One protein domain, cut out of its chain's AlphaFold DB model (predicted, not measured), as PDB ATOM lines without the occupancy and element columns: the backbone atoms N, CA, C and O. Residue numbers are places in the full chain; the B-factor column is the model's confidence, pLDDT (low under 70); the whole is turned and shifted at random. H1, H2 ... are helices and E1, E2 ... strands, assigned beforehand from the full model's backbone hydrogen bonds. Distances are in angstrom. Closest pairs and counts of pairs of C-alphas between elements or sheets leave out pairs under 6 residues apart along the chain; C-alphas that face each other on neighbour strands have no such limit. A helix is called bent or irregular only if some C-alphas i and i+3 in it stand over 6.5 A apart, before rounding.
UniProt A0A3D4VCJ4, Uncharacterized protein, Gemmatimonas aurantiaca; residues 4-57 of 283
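What this domain is: This is residues 4 to 57 of the 283 residues of an uncharacterized protein of Gemmatimonas aurantiaca (UniProt A0A3D4VCJ4). A narrow sheet of three strands makes a wall, and the one named helix, H1, packs slantwise over one face of it, over E2 and E3, while the other face is bare. E1 and E2 make a hairpin whose turn, residues 9 to 13, lies at one end of the long axis; the end of E3 and Leu 57 lie at the other. The 54 printed residues hold, in order along the chain, E1, E2, H1 and E3; the sheet's order is E1, E2, E3, and it is mixed. The class is mixed, helices and strands. The whole is compact, with a radius of gyration of the C-alphas of 11.3 A, yet elongated in outline, spanning 36 by 21 by 16 A.

Where its parts are: Start with the sheet's longest strand, E2, residues 14 to 22: find C-alpha 14 at (197.308, 267.485, 212.465) and go 23.7 A to C-alpha 22. Beside it is E1, residues 4 to 8, which begins at C-alpha 4 at (205.766, 258.315, 216.201) and is 13.1 A long. E3, residues 51 to 56, runs 16.3 A to C-alpha 56 at (207.888, 245.892, 212.497). H1, residues 27 to 42, is 21.9 A long and not bent.

How they stand to each other: Look first at E2, the inner strand; E1 and E3 are the edge strands and are apart. The hairpin E1 and E2 is antiparallel at 174 degrees, and you will find N 5 and O 18 at 2.9 A and N 18 and O 5 at 2.8 A, within hydrogen-bond range. E2 and E3 are parallel at 20 degrees, with N 52 and O 17 at 2.8 A and N 19 and O 52 at 2.9 A, also within range. H1 is on the sheet at a height over the sheet of 10.1 A, giving two layers, a helix on one face of a sheet. It lies over E2 and E3, and on the local plane its line and that of E3 stand at 50 degrees, slantwise to the strands. The closest C-alphas of H1 and E3 are those of Pro 27 and Val 53, 6.3 A apart. E2 and H1 are near each other, with 10 pairs of C-alphas within 10 A. E2, H1 and E3 form a strand-helix-strand unit, two parallel neighbour strands with a helix between them in the chain, and its crossover is right-handed. In H1 every O i to N i+4 pair is within hydrogen-bond range.

The domain as a whole: The two C-alphas farthest apart are those of Thr 11 and Leu 57, at 35.8 A. The printed part runs from 4 to 57 with no cut. The links E1 to E2 and E2 to H1 are tight, that from H1 to E3, of 8 residues, is short, and no link is long. The mean pLDDT of the printed part is 78.7; look for values under 70 at residues 9 to 13 and at residue 57.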
ATOM      1  N   VAL A   4     206.952 257.550 216.612       81.94
ATOM      2  CA  VAL A   4     205.766 258.315 216.201       81.94
ATOM      3  C   VAL A   4     206.240 259.603 215.531       81.94
ATOM      4  O   VAL A   4     206.990 260.372 216.130       81.94
ATOM      5  N   ARG A   5     205.777 259.866 214.305       83.50
ATOM      6  CA  ARG A   5     206.003 261.121 213.572       83.50
ATOM      7  C   ARG A   5     204.658 261.783 213.292       83.50
ATOM      8  O   ARG A   5     203.735 261.123 212.825       83.50
ATOM      9  N   ILE A   6     204.564 263.081 213.557       81.38
ATOM     10  CA  ILE A   6     203.362 263.892 213.329       81.38
ATOM     11  C   ILE A   6     203.714 264.984 212.319       81.38
ATOM     12  O   ILE A   6     204.730 265.662 212.483       81.38
ATOM     13  N   VAL A   7     202.885 265.157 211.292       79.75
ATOM     14  CA  VAL A   7     202.990 266.257 210.325       79.75
ATOM     15  C   VAL A   7     201.861 267.251 210.606       79.75
ATOM     16  O   VAL A   7     200.691 266.886 210.453       79.75
ATOM     17  N   PRO A   8     202.166 268.482 211.054       74.69
ATOM     18  CA  PRO A   8     201.166 269.529 211.206       74.69
ATOM     19  C   PRO A   8     200.906 270.248 209.874       74.69
ATOM     20  O   PRO A   8     201.842 270.551 209.133       74.69
ATOM     21  N   SER A   9     199.642 270.573 209.611       69.06
ATOM     22  CA  SER A   9     199.229 271.524 208.576       69.06
ATOM     23  C   SER A   9     199.709 272.942 208.920       69.06
ATOM     24  O   SER A   9     199.944 273.263 210.087       69.06
ATOM     25  N   GLU A  10     199.741 273.843 207.936       63.59
ATOM     26  CA  GLU A  10     200.092 275.265 208.131       63.59
ATOM     27  C   GLU A  10     199.182 275.993 209.143       63.59
ATOM     28  O   GLU A  10     199.587 276.969 209.769       63.59
ATOM     29  N   THR A  11     197.965 275.486 209.355       67.62
ATOM     30  CA  THR A  11     196.982 275.980 210.334       67.62
ATOM     31  C   THR A  11     197.184 275.446 211.760       67.62
ATOM     32  O   THR A  11     196.375 275.738 212.639       67.62
ATOM     33  N   GLY A  12     198.213 274.628 212.007       64.62
ATOM     34  CA  GLY A  12     198.460 273.973 213.299       64.62
ATOM     35  C   GLY A  12     197.582 272.743 213.579       64.62
ATOM     36  O   GLY A  12     197.733 272.109 214.623       64.62
ATOM     37  N   ALA A  13     196.688 272.374 212.658       68.62
ATOM     38  CA  ALA A  13     195.976 271.098 212.699       68.62
ATOM     39  C   ALA A  13     196.927 269.917 212.417       68.62
ATOM     40  O   ALA A  13     197.993 270.093 211.834       68.62
ATOM     41  N   VAL A  14     196.540 268.697 212.799       73.44
ATOM     42  CA  VAL A  14     197.308 267.485 212.465       73.44
ATOM     43  C   VAL A  14     196.886 266.957 211.091       73.44
ATOM     44  O   VAL A  14     195.701 266.677 210.861       73.44
ATOM     45  N   ASP A  15     197.854 266.804 210.185       73.38
ATOM     46  CA  ASP A  15     197.622 266.307 208.826       73.38
ATOM     47  C   ASP A  15     197.929 264.822 208.660       73.38
ATOM     48  O   ASP A  15     197.104 264.089 208.120       73.38
ATOM     49  N   GLU A  16     199.056 264.362 209.202       83.00
ATOM     50  CA  GLU A  16     199.466 262.956 209.157       83.00
ATOM     51  C   GLU A  16     200.009 262.510 210.518       83.00
ATOM     52  O   GLU A  16     200.720 263.256 211.199       83.00
ATOM     53  N   ILE A  17     199.715 261.267 210.903       81.56
ATOM     54  CA  ILE A  17     200.340 260.588 212.042       81.56
ATOM     55  C   ILE A  17     200.881 259.248 211.555       81.56
ATOM     56  O   ILE A  17     200.109 258.363 211.193       81.56
ATOM     57  N   HIS A  18     202.202 259.086 211.561       82.62
ATOM     58  CA  HIS A  18     202.878 257.834 211.224       82.62
ATOM     59  C   HIS A  18     203.369 257.165 212.509       82.62
ATOM     60  O   HIS A  18     204.105 257.775 213.284       82.62
ATOM     61  N   VAL A  19     202.963 255.916 212.742       83.00
ATOM     62  CA  VAL A  19     203.265 255.171 213.972       83.00
ATOM     63  C   VAL A  19     203.916 253.834 213.656       83.00
ATOM     64  O   VAL A  19     203.370 253.040 212.892       83.00
ATOM     65  N   LEU A  20     205.047 253.569 214.308       81.75
ATOM     66  CA  LEU A  20     205.751 252.293 214.262       81.75
ATOM     67  C   LEU A  20     205.433 251.478 215.528       81.75
ATOM     68  O   LEU A  20     205.761 251.895 216.650       81.75
ATOM     69  N   THR A  21     204.796 250.317 215.370       82.31
ATOM     70  CA  THR A  21     204.541 249.365 216.467       82.31
ATOM     71  C   THR A  21     205.183 248.012 216.201       82.31
ATOM     72  O   THR A  21     205.518 247.676 215.071       82.31
ATOM     73  N   THR A  22     205.318 247.207 217.252       78.31
ATOM     74  CA  THR A  22     205.469 245.759 217.107       78.31
ATOM     75  C   THR A  22     204.155 245.130 216.627       78.31
ATOM     76  O   THR A  22     203.092 245.762 216.656       78.31
ATOM     77  N   ASP A  23     204.239 243.876 216.199       77.25
ATOM     78  CA  ASP A  23     203.126 242.979 215.861       77.25
ATOM     79  C   ASP A  23     202.178 242.674 217.042       77.25
ATOM     80  O   ASP A  23     200.990 242.433 216.840       77.25
ATOM     81  N   GLN A  24     202.689 242.762 218.275       74.88
ATOM     82  CA  GLN A  24     201.992 242.480 219.540       74.88
ATOM     83  C   GLN A  24     200.681 243.265 219.759       74.88
ATOM     84  O   GLN A  24     199.898 242.919 220.644       74.88
ATOM     85  N   VAL A  25     200.428 244.339 219.000       76.56
ATOM     86  CA  VAL A  25     199.202 245.145 219.099       76.56
ATOM     87  C   VAL A  25     198.566 245.313 217.721       76.56
ATOM     88  O   VAL A  25     199.130 245.943 216.830       76.56
ATOM     89  N   VAL A  26     197.340 244.802 217.572       79.88
ATOM     90  CA  VAL A  26     196.558 244.879 216.328       79.88
ATOM     91  C   VAL A  26     196.416 246.344 215.866       79.88
ATOM     92  O   VAL A  26     195.854 247.150 216.617       79.88
ATOM     93  N   PRO A  27     196.811 246.712 214.627       80.50
ATOM     94  CA  PRO A  27     196.839 248.108 214.171       80.50
ATOM     95  C   PRO A  27     195.526 248.888 214.334       80.50
ATOM     96  O   PRO A  27     195.546 250.075 214.650       80.50
ATOM     97  N   LYS A  28     194.365 248.227 214.203       82.94
ATOM     98  CA  LYS A  28     193.047 248.851 214.437       82.94
ATOM     99  C   LYS A  28     192.869 249.353 215.878       82.94
ATOM    100  O   LYS A  28     192.212 250.369 216.090       82.94
ATOM    101  N   HIS A  29     193.448 248.663 216.862       87.12
ATOM    102  CA  HIS A  29     193.430 249.101 218.259       87.12
ATOM    103  C   HIS A  29     194.417 250.254 218.471       87.12
ATOM    104  O   HIS A  29     194.073 251.220 219.146       87.12
ATOM    105  N   THR A  30     195.586 250.217 217.822       85.19
ATOM    106  CA  THR A  30     196.545 251.333 217.802       85.19
ATOM    107  C   THR A  30     195.894 252.628 217.302       85.19
ATOM    108  O   THR A  30     195.947 253.630 218.010       85.19
ATOM    109  N   VAL A  31     195.202 252.606 216.151       85.19
ATOM    110  CA  VAL A  31     194.479 253.785 215.620       85.19
ATOM    111  C   VAL A  31     193.431 254.295 216.613       85.19
ATOM    112  O   VAL A  31     193.462 255.469 216.979       85.19
ATOM    113  N   ARG A  32     192.556 253.415 217.123       84.44
ATOM    114  CA  ARG A  32     191.507 253.797 218.084       84.44
ATOM    115  C   ARG A  32     192.078 254.398 219.373       84.44
ATOM    116  O   ARG A  32     191.494 255.334 219.920       84.44
ATOM    117  N   ASN A  33     193.207 253.883 219.859       85.75
ATOM    118  CA  ASN A  33     193.881 254.404 221.048       85.75
ATOM    119  C   ASN A  33     194.473 255.799 220.794       85.75
ATOM    120  O   ASN A  33     194.360 256.661 221.661       85.75
ATOM    121  N   ILE A  34     195.036 256.048 219.604       83.81
ATOM    122  CA  ILE A  34     195.546 257.368 219.194       83.81
ATOM    123  C   ILE A  34     194.399 258.382 219.093       83.81
ATOM    124  O   ILE A  34     194.482 259.447 219.700       83.81
ATOM    125  N   GLU A  35     193.309 258.044 218.395       86.25
ATOM    126  CA  GLU A  35     192.120 258.906 218.302       86.25
ATOM    127  C   GLU A  35     191.558 259.231 219.698       86.25
ATOM    128  O   GLU A  35     191.281 260.391 220.006       86.25
ATOM    129  N   SER A  36     191.449 258.223 220.570       86.38
ATOM    130  CA  SER A  36     190.938 258.393 221.938       86.38
ATOM    131  C   SER A  36     191.850 259.276 222.796       86.38
ATOM    132  O   SER A  36     191.350 260.143 223.512       86.38
ATOM    133  N   ALA A  37     193.173 259.101 222.712       84.69
ATOM    134  CA  ALA A  37     194.139 259.901 223.464       84.69
ATOM    135  C   ALA A  37     194.148 261.370 223.009       84.69
ATOM    136  O   ALA A  37     194.047 262.267 223.843       84.69
ATOM    137  N   LEU A  38     194.191 261.627 221.696       83.06
ATOM    138  CA  LEU A  38     194.208 262.989 221.146       83.06
ATOM    139  C   LEU A  38     192.921 263.761 221.466       83.06
ATOM    140  O   LEU A  38     192.991 264.934 221.843       83.06
ATOM    141  N   MET A  39     191.762 263.095 221.405       80.94
ATOM    142  CA  MET A  39     190.493 263.692 221.826       80.94
ATOM    143  C   MET A  39     190.442 263.952 223.338       80.94
ATOM    144  O   MET A  39     189.974 265.012 223.743       80.94
ATOM    145  N   ALA A  40     190.922 263.024 224.172       84.06
ATOM    146  CA  ALA A  40     190.831 263.145 225.630       84.06
ATOM    147  C   ALA A  40     191.850 264.120 226.246       84.06
ATOM    148  O   ALA A  40     191.547 264.749 227.256       84.06
ATOM    149  N   GLN A  41     193.053 264.232 225.672       79.12
ATOM    150  CA  GLN A  41     194.176 264.968 226.271       79.12
ATOM    151  C   GLN A  41     194.464 266.313 225.591       79.12
ATOM    152  O   GLN A  41     195.017 267.200 226.236       79.12
ATOM    153  N   LEU A  42     194.083 266.491 224.317       76.88
ATOM    154  CA  LEU A  42     194.271 267.750 223.578       76.88
ATOM    155  C   LEU A  42     192.977 268.299 222.948       76.88
ATOM    156  O   LEU A  42     193.007 269.354 222.320       76.88
ATOM    157  N   GLY A  43     191.843 267.596 223.060       78.81
ATOM    158  CA  GLY A  43     190.589 267.970 222.389       78.81
ATOM    159  C   GLY A  43     190.617 267.833 220.858       78.81
ATOM    160  O   GLY A  43     189.642 268.174 220.188       78.81
ATOM    161  N   LEU A  44     191.717 267.329 220.289       79.06
ATOM    162  CA  LEU A  44     191.947 267.278 218.848       79.06
ATOM    163  C   LEU A  44     191.208 266.094 218.220       79.06
ATOM    164  O   LEU A  44     191.449 264.936 218.559       79.06
ATOM    165  N   ARG A  45     190.339 266.381 217.246       74.56
ATOM    166  CA  ARG A  45     189.679 265.356 216.427       74.56
ATOM    167  C   ARG A  45     190.498 265.081 215.169       74.56
ATOM    168  O   ARG A  45     190.427 265.834 214.201       74.56
ATOM    169  N   VAL A  46     191.249 263.987 215.189       79.38
ATOM    170  CA  VAL A  46     191.914 263.424 214.006       79.38
ATOM    171  C   VAL A  46     191.013 262.348 213.398       79.38
ATOM    172  O   VAL A  46     190.276 261.677 214.112       79.38
ATOM    173  N   ASN A  47     191.034 262.212 212.074       78.31
ATOM    174  CA  ASN A  47     190.299 261.178 211.346       78.31
ATOM    175  C   ASN A  47     191.225 259.979 211.093       78.31
ATOM    176  O   ASN A  47     192.315 260.184 210.563       78.31
ATOM    177  N   HIS A  48     190.788 258.749 211.384       75.50
ATOM    178  CA  HIS A  48     191.526 257.505 211.116       75.50
ATOM    179  C   HIS A  48     192.216 257.407 209.738       75.50
ATOM    180  O   HIS A  48     193.257 256.766 209.638       75.50
ATOM    181  N   ARG A  49     191.701 258.043 208.671       78.56
ATOM    182  CA  ARG A  49     192.356 258.080 207.343       78.56
ATOM    183  C   ARG A  49     193.725 258.788 207.362       78.56
ATOM    184  O   ARG A  49     194.548 258.504 206.501       78.56
ATOM    185  N   LYS A  50     193.971 259.674 208.333       80.12
ATOM    186  CA  LYS A  50     195.238 260.396 208.554       80.12
ATOM    187  C   LYS A  50     196.250 259.624 209.419       80.12
ATOM    188  O   LYS A  50     197.335 260.136 209.684       80.12
ATOM    189  N   VAL A  51     195.904 258.423 209.895       79.19
ATOM    190  CA  VAL A  51     196.750 257.625 210.796       79.19
ATOM    191  C   VAL A  51     197.310 256.416 210.048       79.19
ATOM    192  O   VAL A  51     196.609 255.435 209.814       79.19
ATOM    193  N   SER A  52     198.593 256.481 209.697       77.75
ATOM    194  CA  SER A  52     199.337 255.368 209.104       77.75
ATOM    195  C   SER A  52     200.042 254.573 210.204       77.75
ATOM    196  O   SER A  52     200.796 255.134 211.002       77.75
ATOM    197  N   VAL A  53     199.795 253.264 210.265       80.88
ATOM    198  CA  VAL A  53     200.408 252.358 211.247       80.88
ATOM    199  C   VAL A  53     201.207 251.296 210.508       80.88
ATOM    200  O   VAL A  53     200.640 250.512 209.748       80.88
ATOM    201  N   ALA A  54     202.512 251.254 210.762       81.06
ATOM    202  CA  ALA A  54     203.424 250.249 210.238       81.06
ATOM    203  C   ALA A  54     203.892 249.327 211.375       81.06
ATOM    204  O   ALA A  54     204.309 249.789 212.439       81.06
ATOM    205  N   THR A  55     203.816 248.016 211.148       77.44
ATOM    206  CA  THR A  55     204.244 246.991 212.107       77.44
ATOM    207  C   THR A  55     205.614 246.442 211.732       77.44
ATOM    208  O   THR A  55     205.760 245.843 210.667       77.44
ATOM    209  N   THR A  56     206.600 246.590 212.613       70.25
ATOM    210  CA  THR A  56     207.888 245.892 212.497       70.25
ATOM    211  C   THR A  56     207.797 244.523 213.157       70.25
ATOM    212  O   THR A  56     207.486 244.435 214.348       70.25
ATOM    213  N   LEU A  57     208.117 243.474 212.402       62.03
ATOM    214  CA  LEU A  57     208.470 242.168 212.958       62.03
ATOM    215  C   LEU A  57     209.862 242.294 213.598       62.03
ATOM    216  O   LEU A  57     210.785 242.754 212.926       62.03
TER     217      LEU A  57